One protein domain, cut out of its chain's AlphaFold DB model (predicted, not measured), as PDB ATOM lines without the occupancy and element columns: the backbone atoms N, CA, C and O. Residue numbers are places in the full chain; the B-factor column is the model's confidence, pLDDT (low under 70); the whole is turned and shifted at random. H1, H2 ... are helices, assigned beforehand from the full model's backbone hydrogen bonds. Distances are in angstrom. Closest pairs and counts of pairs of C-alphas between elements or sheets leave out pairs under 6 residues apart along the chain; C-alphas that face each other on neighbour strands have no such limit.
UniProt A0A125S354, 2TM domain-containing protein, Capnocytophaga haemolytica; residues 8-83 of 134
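AT A GLANCE: This is residues 8 to 83 of the 134 residues of the protein "2TM domain-containing protein" of Capnocytophaga haemolytica (UniProt A0A125S354). A long helical hairpin, drawn out as a rod: the long helix H1 runs one way, the chain turns in a loop, and the shorter H2 runs back beside it. Residues 8 to 22 of H1 stick out at one end, and residues 46 to 55, of which 46 to 48 belong to H1, stick out at the other. The printed part has 76 residues, all helix by class, extended, with a radius of gyration of the C-alphas of 18.8 A and spans of 67 by 22 by 10 A.

IN THESE COORDINATES: H1, residues 8 to 48, begins at C-alpha 8 (-40.406, -6.500, -5.395) and measures 58.7 A. H2, residues 57 to 81, measures 34.8 A and ends at C-alpha 81 (-33.505, -21.364, -27.488).

HOW THE PARTS SIT: H1 and H2 form a helical hairpin, opposite ways at a shallow tilt of 10 degrees. They only just touch, with 3 pairs of C-alphas within 8 A, through residues 34 to 45 and 57 to 68 alone; the closest C-alphas, of Asn 45 and Trp 57, are 7.2 A apart. Every O i to N i+4 pair is within hydrogen-bond range in H1, and 19 of 21 in H2.

THE WHOLE: The C-alphas farthest apart, of Gln 8 and Asp 53, are 67.6 A apart. The printed part has no cut, and the link of 8 residues is short. Mean pLDDT of the printed part is 73.4; residues 8 to 10, 20 to 24, 47 to 54 and 76 to 83 are under 70.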
ATOM      1  N   GLN A   8     -41.405  -6.113  -4.389       68.75
ATOM      2  CA  GLN A   8     -40.406  -6.500  -5.395       68.75
ATOM      3  C   GLN A   8     -40.932  -7.591  -6.352       68.75
ATOM      4  O   GLN A   8     -40.700  -7.516  -7.557       68.75
ATOM      5  N   GLU A   9     -41.760  -8.511  -5.845       66.56
ATOM      6  CA  GLU A   9     -42.475  -9.511  -6.650       66.56
ATOM      7  C   GLU A   9     -43.453  -8.900  -7.668       66.56
ATOM      8  O   GLU A   9     -43.500  -9.322  -8.822       66.56
ATOM      9  N   GLN A  10     -44.229  -7.882  -7.288       60.62
ATOM     10  CA  GLN A  10     -45.158  -7.218  -8.208       60.62
ATOM     11  C   GLN A  10     -44.422  -6.444  -9.306       60.62
ATOM     12  O   GLN A  10     -44.893  -6.400 -10.444       60.62
ATOM     13  N   TYR A  11     -43.262  -5.862  -8.987       73.88
ATOM     14  CA  TYR A  11     -42.405  -5.207  -9.975       73.88
ATOM     15  C   TYR A  11     -41.833  -6.216 -10.983       73.88
ATOM     16  O   TYR A  11     -41.858  -5.971 -12.192       73.88
ATOM     17  N   GLU A  12     -41.390  -7.383 -10.512       71.12
ATOM     18  CA  GLU A  12     -40.903  -8.470 -11.366       71.12
ATOM     19  C   GLU A  12     -42.012  -9.059 -12.254       71.12
ATOM     20  O   GLU A  12     -41.795  -9.268 -13.451       71.12
ATOM     21  N   LEU A  13     -43.229  -9.230 -11.726       72.56
ATOM     22  CA  LEU A  13     -44.401  -9.654 -12.500       72.56
ATOM     23  C   LEU A  13     -44.755  -8.648 -13.606       72.56
ATOM     24  O   LEU A  13     -45.006  -9.049 -14.748       72.56
ATOM     25  N   PHE A  14     -44.721  -7.346 -13.305       73.75
ATOM     26  CA  PHE A  14     -44.951  -6.292 -14.297       73.75
ATOM     27  C   PHE A  14     -43.881  -6.290 -15.390       73.75
ATOM     28  O   PHE A  14     -44.205  -6.234 -16.579       73.75
ATOM     29  N   LYS A  15     -42.609  -6.416 -15.004       73.19
ATOM     30  CA  LYS A  15     -41.481  -6.472 -15.939       73.19
ATOM     31  C   LYS A  15     -41.562  -7.702 -16.849       73.19
ATOM     32  O   LYS A  15     -41.341  -7.604 -18.057       73.19
ATOM     33  N   ASN A  16     -41.951  -8.852 -16.300       73.62
ATOM     34  CA  ASN A  16     -42.190 -10.070 -17.072       73.62
ATOM     35  C   ASN A  16     -43.350  -9.914 -18.061       73.62
ATOM     36  O   ASN A  16     -43.217 -10.300 -19.226       73.62
ATOM     37  N   ALA A  17     -44.457  -9.299 -17.645       73.25
ATOM     38  CA  ALA A  17     -45.578  -9.016 -18.534       73.25
ATOM     39  C   ALA A  17     -45.177  -8.068 -19.681       73.25
ATOM     40  O   ALA A  17     -45.509  -8.323 -20.842       73.25
ATOM     41  N   GLU A  18     -44.407  -7.018 -19.386       72.75
ATOM     42  CA  GLU A  18     -43.938  -6.053 -20.383       72.75
ATOM     43  C   GLU A  18     -43.020  -6.702 -21.427       72.75
ATOM     44  O   GLU A  18     -43.162  -6.474 -22.632       72.75
ATOM     45  N   GLU A  19     -42.108  -7.568 -20.995       73.19
ATOM     46  CA  GLU A  19     -41.212  -8.266 -21.911       73.19
ATOM     47  C   GLU A  19     -41.955  -9.239 -22.834       73.19
ATOM     48  O   GLU A  19     -41.672  -9.290 -24.036       73.19
ATOM     49  N   ARG A  20     -42.988  -9.927 -22.332       68.62
ATOM     50  CA  ARG A  20     -43.864 -10.766 -23.172       68.62
ATOM     51  C   ARG A  20     -44.604  -9.928 -24.219       68.62
ATOM     52  O   ARG A  20     -44.802 -10.391 -25.344       68.62
ATOM     53  N   MET A  21     -44.981  -8.686 -23.902       69.25
ATOM     54  CA  MET A  21     -45.572  -7.771 -24.887       69.25
ATOM     55  C   MET A  21     -44.562  -7.311 -25.946       69.25
ATOM     56  O   MET A  21     -44.909  -7.235 -27.127       69.25
ATOM     57  N   LYS A  22     -43.308  -7.041 -25.558       68.69
ATOM     58  CA  LYS A  22     -42.239  -6.659 -26.500       68.69
ATOM     59  C   LYS A  22     -41.928  -7.781 -27.489       68.69
ATOM     60  O   LYS A  22     -41.804  -7.510 -28.680       68.69
ATOM     61  N   GLN A  23     -41.905  -9.032 -27.031       66.44
ATOM     62  CA  GLN A  23     -41.716 -10.193 -27.907       66.44
ATOM     63  C   GLN A  23     -42.833 -10.326 -28.956       66.44
ATOM     64  O   GLN A  23     -42.548 -10.538 -30.134       66.44
ATOM     65  N   LYS A  24     -44.100 -10.122 -28.565       68.19
ATOM     66  CA  LYS A  24     -45.233 -10.115 -29.510       68.19
ATOM     67  C   LYS A  24     -45.108  -8.988 -30.533       68.19
ATOM     68  O   LYS A  24     -45.326  -9.209 -31.718       68.19
ATOM     69  N   ARG A  25     -44.723  -7.786 -30.095       70.56
ATOM     70  CA  ARG A  25     -44.518  -6.629 -30.981       70.56
ATOM     71  C   ARG A  25     -43.417  -6.886 -32.006       70.56
ATOM     72  O   ARG A  25     -43.583  -6.534 -33.171       70.56
ATOM     73  N   LEU A  26     -42.322  -7.511 -31.577       73.62
ATOM     74  CA  LEU A  26     -41.213  -7.848 -32.456       73.62
ATOM     75  C   LEU A  26     -41.694  -8.750 -33.603       73.62
ATOM     76  O   LEU A  26     -41.471  -8.415 -34.761       73.62
ATOM     77  N   LEU A  27     -42.459  -9.803 -33.295       72.19
ATOM     78  CA  LEU A  27     -43.049 -10.708 -34.291       72.19
ATOM     79  C   LEU A  27     -43.849  -9.962 -35.377       72.19
ATOM     80  O   LEU A  27     -43.685 -10.241 -36.565       72.19
ATOM     81  N   TYR A  28     -44.675  -8.984 -34.989       75.19
ATOM     82  CA  TYR A  28     -45.453  -8.194 -35.948       75.19
ATOM     83  C   TYR A  28     -44.563  -7.364 -36.873       75.19
ATOM     84  O   TYR A  28     -44.795  -7.356 -38.077       75.19
ATOM     85  N   ILE A  29     -43.521  -6.715 -36.346       77.06
ATOM     86  CA  ILE A  29     -42.581  -5.937 -37.172       77.06
ATOM     87  C   ILE A  29     -41.939  -6.832 -38.243       77.06
ATOM     88  O   ILE A  29     -41.840  -6.426 -39.395       77.06
ATOM     89  N   HIS A  30     -41.578  -8.070 -37.894       77.06
ATOM     90  CA  HIS A  30     -40.974  -9.021 -38.833       77.06
ATOM     91  C   HIS A  30     -41.953  -9.409 -39.945       77.06
ATOM     92  O   HIS A  30     -41.586  -9.424 -41.119       77.06
ATOM     93  N   PHE A  31     -43.214  -9.667 -39.584       77.75
ATOM     94  CA  PHE A  31     -44.275  -9.941 -40.550       77.75
ATOM     95  C   PHE A  31     -44.484  -8.762 -41.513       77.75
ATOM     96  O   PHE A  31     -44.528  -8.958 -42.726       77.75
ATOM     97  N   PHE A  32     -44.533  -7.531 -40.996       82.50
ATOM     98  CA  PHE A  32     -44.682  -6.331 -41.824       82.50
ATOM     99  C   PHE A  32     -43.488  -6.105 -42.760       82.50
ATOM    100  O   PHE A  32     -43.697  -5.816 -43.936       82.50
ATOM    101  N   VAL A  33     -42.252  -6.278 -42.281       81.19
ATOM    102  CA  VAL A  33     -41.039  -6.162 -43.112       81.19
ATOM    103  C   VAL A  33     -41.007  -7.238 -44.200       81.19
ATOM    104  O   VAL A  33     -40.637  -6.942 -45.333       81.19
ATOM    105  N   PHE A  34     -41.446  -8.465 -43.900       77.69
ATOM    106  CA  PHE A  34     -41.546  -9.533 -44.897       77.69
ATOM    107  C   PHE A  34     -42.538  -9.187 -46.011       77.69
ATOM    108  O   PHE A  34     -42.194  -9.268 -47.190       77.69
ATOM    109  N   VAL A  35     -43.740  -8.734 -45.645       84.12
ATOM    110  CA  VAL A  35     -44.764  -8.324 -46.613       84.12
ATOM    111  C   VAL A  35     -44.265  -7.148 -47.459       84.12
ATOM    112  O   VAL A  35     -44.309  -7.227 -48.687       84.12
ATOM    113  N   LEU A  36     -43.695  -6.104 -46.842       86.88
ATOM    114  CA  LEU A  36     -43.094  -4.983 -47.577       86.88
ATOM    115  C   LEU A  36     -41.984  -5.448 -48.526       86.88
ATOM    116  O   LEU A  36     -41.921  -4.987 -49.662       86.88
ATOM    117  N   GLY A  37     -41.142  -6.380 -48.080       80.75
ATOM    118  CA  GLY A  37     -40.080  -6.976 -48.879       80.75
ATOM    119  C   GLY A  37     -40.598  -7.669 -50.130       80.75
ATOM    120  O   GLY A  37     -40.129  -7.402 -51.231       80.75
ATOM    121  N   THR A  38     -41.610  -8.524 -49.985       76.25
ATOM    122  CA  THR A  38     -42.212  -9.219 -51.134       76.25
ATOM    123  C   THR A  38     -42.832  -8.251 -52.147       76.25
ATOM    124  O   THR A  38     -42.627  -8.409 -53.350       76.25
ATOM    125  N   ILE A  39     -43.513  -7.202 -51.672       84.88
ATOM    126  CA  ILE A  39     -44.092  -6.159 -52.530       84.88
ATOM    127  C   ILE A  39     -42.984  -5.360 -53.225       84.88
ATOM    128  O   ILE A  39     -43.072  -5.119 -54.426       84.88
ATOM    129  N   PHE A  40     -41.916  -4.997 -52.508       82.19
ATOM    130  CA  PHE A  40     -40.769  -4.280 -53.065       82.19
ATOM    131  C   PHE A  40     -40.108  -5.056 -54.208       82.19
ATOM    132  O   PHE A  40     -39.859  -4.480 -55.263       82.19
ATOM    133  N   PHE A  41     -39.891  -6.364 -54.049       74.81
ATOM    134  CA  PHE A  41     -39.323  -7.208 -55.107       74.81
ATOM    135  C   PHE A  41     -40.246  -7.351 -56.313       74.81
ATOM    136  O   PHE A  41     -39.787  -7.282 -57.453       74.81
ATOM    137  N   TRP A  42     -41.548  -7.514 -56.074       76.44
ATOM    138  CA  TRP A  42     -42.531  -7.581 -57.148       76.44
ATOM    139  C   TRP A  42     -42.577  -6.276 -57.952       76.44
ATOM    140  O   TRP A  42     -42.509  -6.314 -59.181       76.44
ATOM    141  N   VAL A  43     -42.607  -5.121 -57.272       79.56
ATOM    142  CA  VAL A  43     -42.577  -3.801 -57.916       79.56
ATOM    143  C   VAL A  43     -41.246  -3.579 -58.626       79.56
ATOM    144  O   VAL A  43     -41.269  -3.208 -59.791       79.56
ATOM    145  N   ALA A  44     -40.101  -3.853 -57.997       75.50
ATOM    146  CA  ALA A  44     -38.786  -3.707 -58.621       75.50
ATOM    147  C   ALA A  44     -38.668  -4.524 -59.921       75.50
ATOM    148  O   ALA A  44     -38.192  -4.004 -60.927       75.50
ATOM    149  N   ASN A  45     -39.182  -5.758 -59.940       72.25
ATOM    150  CA  ASN A  45     -39.219  -6.587 -61.147       72.25
ATOM    151  C   ASN A  45     -40.099  -5.963 -62.252       72.25
ATOM    152  O   ASN A  45     -39.722  -5.930 -63.421       72.25
ATOM    153  N   LYS A  46     -41.266  -5.423 -61.878       72.50
ATOM    154  CA  LYS A  46     -42.242  -4.832 -62.812       72.50
ATOM    155  C   LYS A  46     -41.848  -3.440 -63.318       72.50
ATOM    156  O   LYS A  46     -42.190  -3.108 -64.449       72.50
ATOM    157  N   LEU A  47     -41.189  -2.629 -62.485       67.81
ATOM    158  CA  LEU A  47     -40.849  -1.231 -62.769       67.81
ATOM    159  C   LEU A  47     -39.528  -1.092 -63.522       67.81
ATOM    160  O   LEU A  47     -39.423  -0.224 -64.382       67.81
ATOM    161  N   LEU A  48     -38.519  -1.909 -63.191       65.94
ATOM    162  CA  LEU A  48     -37.209  -1.753 -63.817       65.94
ATOM    163  C   LEU A  48     -37.153  -2.331 -65.231       65.94
ATOM    164  O   LEU A  48     -36.326  -1.859 -65.999       65.94
ATOM    165  N   GLY A  49     -37.992  -3.310 -65.601       61.69
ATOM    166  CA  GLY A  49     -38.011  -3.863 -66.968       61.69
ATOM    167  C   GLY A  49     -36.620  -4.243 -67.504       61.69
ATOM    168  O   GLY A  49     -36.375  -4.170 -68.705       61.69
ATOM    169  N   TYR A  50     -35.682  -4.559 -66.608       55.16
ATOM    170  CA  TYR A  50     -34.259  -4.637 -66.921       55.16
ATOM    171  C   TYR A  50     -33.893  -6.083 -67.239       55.16
ATOM    172  O   TYR A  50     -34.200  -6.982 -66.458       55.16
ATOM    173  N   GLY A  51     -33.184  -6.292 -68.349       55.12
ATOM    174  CA  GLY A  51     -32.557  -7.571 -68.678       55.12
ATOM    175  C   GLY A  51     -33.376  -8.477 -69.595       55.12
ATOM    176  O   GLY A  51     -33.677  -9.601 -69.217       55.12
ATOM    177  N   ALA A  52     -33.658  -8.029 -70.823       56.88
ATOM    178  CA  ALA A  52     -34.099  -8.939 -71.887       56.88
ATOM    179  C   ALA A  52     -33.068 -10.062 -72.159       56.88
ATOM    180  O   ALA A  52     -33.464 -11.160 -72.530       56.88
ATOM    181  N   ASP A  53     -31.777  -9.815 -71.883       61.12
ATOM    182  CA  ASP A  53     -30.680 -10.773 -72.113       61.12
ATOM    183  C   ASP A  53     -29.996 -11.303 -70.834       61.12
ATOM    184  O   ASP A  53     -29.256 -12.285 -70.891       61.12
ATOM    185  N   TYR A  54     -30.221 -10.695 -69.658       64.94
ATOM    186  CA  TYR A  54     -29.569 -11.127 -68.411       64.94
ATOM    187  C   TYR A  54     -30.514 -11.098 -67.208       64.94
ATOM    188  O   TYR A  54     -31.005 -10.051 -66.790       64.94
ATOM    189  N   ASN A  55     -30.711 -12.266 -66.599       71.62
ATOM    190  CA  ASN A  55     -31.631 -12.484 -65.486       71.62
ATOM    191  C   ASN A  55     -31.022 -12.095 -64.121       71.62
ATOM    192  O   ASN A  55     -30.883 -12.922 -63.220       71.62
ATOM    193  N   TRP A  56     -30.654 -10.827 -63.945       73.62
ATOM    194  CA  TRP A  56     -30.098 -10.300 -62.685       73.62
ATOM    195  C   TRP A  56     -31.047 -10.456 -61.479       73.62
ATOM    196  O   TRP A  56     -30.598 -10.491 -60.332       73.62
ATOM    197  N   TRP A  57     -32.352 -10.600 -61.727       71.19
ATOM    198  CA  TRP A  57     -33.366 -10.800 -60.691       71.19
ATOM    199  C   TRP A  57     -33.124 -12.069 -59.857       71.19
ATOM    200  O   TRP A  57     -33.467 -12.073 -58.676       71.19
ATOM    201  N   TYR A  58     -32.484 -13.109 -60.416       76.56
ATOM    202  CA  TYR A  58     -32.117 -14.314 -59.661       76.56
ATOM    203  C   TYR A  58     -31.170 -13.984 -58.507       76.56
ATOM    204  O   TYR A  58     -31.382 -14.443 -57.390       76.56
ATOM    205  N   TRP A  59     -30.159 -13.145 -58.751       81.44
ATOM    206  CA  TRP A  59     -29.205 -12.728 -57.720       81.44
ATOM    207  C   TRP A  59     -29.863 -11.853 -56.659       81.44
ATOM    208  O   TRP A  59     -29.631 -12.048 -55.466       81.44
ATOM    209  N   ALA A  60     -30.732 -10.932 -57.079       77.56
ATOM    210  CA  ALA A  60     -31.487 -10.093 -56.159       77.56
ATOM    211  C   ALA A  60     -32.421 -10.936 -55.268       77.56
ATOM    212  O   ALA A  60     -32.442 -10.755 -54.050       77.56
ATOM    213  N   ALA A  61     -33.141 -11.899 -55.852       79.06
ATOM    214  CA  ALA A  61     -33.998 -12.826 -55.120       79.06
ATOM    215  C   ALA A  61     -33.195 -13.720 -54.161       79.06
ATOM    216  O   ALA A  61     -33.634 -13.957 -53.039       79.06
ATOM    217  N   LEU A  62     -32.006 -14.176 -54.566       84.75
ATOM    218  CA  LEU A  62     -31.146 -15.042 -53.759       84.75
ATOM    219  C   LEU A  62     -30.563 -14.304 -52.545       84.75
ATOM    220  O   LEU A  62     -30.602 -14.834 -51.435       84.75
ATOM    221  N   ILE A  63     -30.108 -13.058 -52.719       85.44
ATOM    222  CA  ILE A  63     -29.653 -12.202 -51.608       85.44
ATOM    223  C   ILE A  63     -30.810 -11.908 -50.647       85.44
ATOM    224  O   ILE A  63     -30.642 -11.987 -49.429       85.44
ATOM    225  N   TRP A  64     -31.994 -11.602 -51.176       81.62
ATOM    226  CA  TRP A  64     -33.160 -11.316 -50.344       81.62
ATOM    227  C   TRP A  64     -33.626 -12.528 -49.544       81.62
ATOM    228  O   TRP A  64     -33.895 -12.425 -48.347       81.62
ATOM    229  N   LEU A  65     -33.665 -13.694 -50.192       83.00
ATOM    230  CA  LEU A  65     -33.987 -14.959 -49.548       83.00
ATOM    231  C   LEU A  65     -32.974 -15.282 -48.445       83.00
ATOM    232  O   LEU A  65     -33.379 -15.688 -47.361       83.00
ATOM    233  N   PHE A  66     -31.681 -15.044 -48.683       87.94
ATOM    234  CA  PHE A  66     -30.631 -15.254 -47.686       87.94
ATOM    235  C   PHE A  66     -30.794 -14.345 -46.461       87.94
ATOM    236  O   PHE A  66     -30.757 -14.831 -45.330       87.94
ATOM    237  N   LEU A  67     -31.029 -13.043 -46.666       84.31
ATOM    238  CA  LEU A  67     -31.286 -12.098 -45.573       84.31
ATOM    239  C   LEU A  67     -32.528 -12.491 -44.768       84.31
ATOM    240  O   LEU A  67     -32.507 -12.445 -43.537       84.31
ATOM    241  N   TRP A  68     -33.589 -12.921 -45.452       79.38
ATOM    242  CA  TRP A  68     -34.803 -13.383 -44.792       79.38
ATOM    243  C   TRP A  68     -34.572 -14.666 -43.986       79.38
ATOM    244  O   TRP A  68     -34.998 -14.737 -42.835       79.38
ATOM    245  N   LEU A  69     -33.844 -15.646 -44.534       84.25
ATOM    246  CA  LEU A  69     -33.498 -16.885 -43.832       84.25
ATOM    247  C   LEU A  69     -32.630 -16.613 -42.600       84.25
ATOM    248  O   LEU A  69     -32.915 -17.137 -41.525       84.25
ATOM    249  N   TRP A  70     -31.599 -15.774 -42.733       84.19
ATOM    250  CA  TRP A  70     -30.741 -15.366 -41.618       84.19
ATOM    251  C   TRP A  70     -31.554 -14.716 -40.499       84.19
ATOM    252  O   TRP A  70     -31.418 -15.070 -39.327       84.19
ATOM    253  N   HIS A  71     -32.442 -13.793 -40.861       80.69
ATOM    254  CA  HIS A  71     -33.292 -13.097 -39.908       80.69
ATOM    255  C   HIS A  71     -34.308 -14.035 -39.240       80.69
ATOM    256  O   HIS A  71     -34.469 -13.997 -38.019       80.69
ATOM    257  N   ALA A  72     -34.936 -14.933 -40.007       77.25
ATOM    258  CA  ALA A  72     -35.845 -15.947 -39.485       77.25
ATOM    259  C   ALA A  72     -35.129 -16.901 -38.517       77.25
ATOM    260  O   ALA A  72     -35.630 -17.150 -37.425       77.25
ATOM    261  N   MET A  73     -33.928 -17.373 -38.860       80.19
ATOM    262  CA  MET A  73     -33.112 -18.206 -37.973       80.19
ATOM    263  C   MET A  73     -32.711 -17.446 -36.702       80.19
ATOM    264  O   MET A  73     -32.885 -17.968 -35.603       80.19
ATOM    265  N   SER A  74     -32.252 -16.196 -36.823       72.06
ATOM    266  CA  SER A  74     -31.923 -15.317 -35.690       72.06
ATOM    267  C   SER A  74     -33.095 -15.197 -34.708       72.06
ATOM    268  O   SER A  74     -32.952 -15.395 -33.504       72.06
ATOM    269  N   VAL A  75     -34.296 -14.950 -35.221       72.44
ATOM    270  CA  VAL A  75     -35.443 -14.592 -34.383       72.44
ATOM    271  C   VAL A  75     -36.221 -15.809 -33.897       72.44
ATOM    272  O   VAL A  75     -36.711 -15.793 -32.774       72.44
ATOM    273  N   PHE A  76     -36.327 -16.885 -34.676       69.44
ATOM    274  CA  PHE A  76     -37.028 -18.095 -34.235       69.44
ATOM    275  C   PHE A  76     -36.136 -19.037 -33.432       69.44
ATOM    276  O   PHE A  76     -36.600 -19.601 -32.443       69.44
ATOM    277  N   VAL A  77     -34.869 -19.208 -33.822       69.31
ATOM    278  CA  VAL A  77     -33.968 -20.153 -33.151       69.31
ATOM    279  C   VAL A  77     -33.321 -19.502 -31.936       69.31
ATOM    280  O   VAL A  77     -33.469 -20.022 -30.833       69.31
ATOM    281  N   PHE A  78     -32.670 -18.341 -32.076       64.12
ATOM    282  CA  PHE A  78     -31.935 -17.759 -30.943       64.12
ATOM    283  C   PHE A  78     -32.866 -17.173 -29.879       64.12
ATOM    284  O   PHE A  78     -32.627 -17.384 -28.693       64.12
ATOM    285  N   ASN A  79     -33.971 -16.528 -30.265       63.59
ATOM    286  CA  ASN A  79     -34.902 -15.950 -29.290       63.59
ATOM    287  C   ASN A  79     -35.708 -17.010 -28.513       63.59
ATOM    288  O   ASN A  79     -36.148 -16.744 -27.398       63.59
ATOM    289  N   ARG A  80     -35.926 -18.210 -29.081       62.44
ATOM    290  CA  ARG A  80     -36.634 -19.307 -28.394       62.44
ATOM    291  C   ARG A  80     -35.694 -20.245 -27.639       62.44
ATOM    292  O   ARG A  80     -36.082 -20.741 -26.588       62.44
ATOM    293  N   PHE A  81     -34.480 -20.481 -28.138       59.12
ATOM    294  CA  PHE A  81     -33.505 -21.364 -27.488       59.12
ATOM    295  C   PHE A  81     -32.699 -20.664 -26.383       59.12
ATOM    296  O   PHE A  81     -32.442 -21.264 -25.346       59.12
ATOM    297  N   MET A  82     -32.348 -19.390 -26.574       62.78
ATOM    298  CA  MET A  82     -31.604 -18.562 -25.612       62.78
ATOM    299  C   MET A  82     -32.483 -17.440 -25.037       62.78
ATOM    300  O   MET A  82     -32.000 -16.409 -24.580       62.78
ATOM    301  N   GLY A  83     -33.800 -17.630 -25.115       67.19
ATOM    302  CA  GLY A  83     -34.777 -16.704 -24.568       67.19
ATOM    303  C   GLY A  83     -34.836 -16.753 -23.047       67.19
ATOM    304  O   GLY A  83     -34.274 -17.634 -22.394       67.19
TER     305      GLY A  83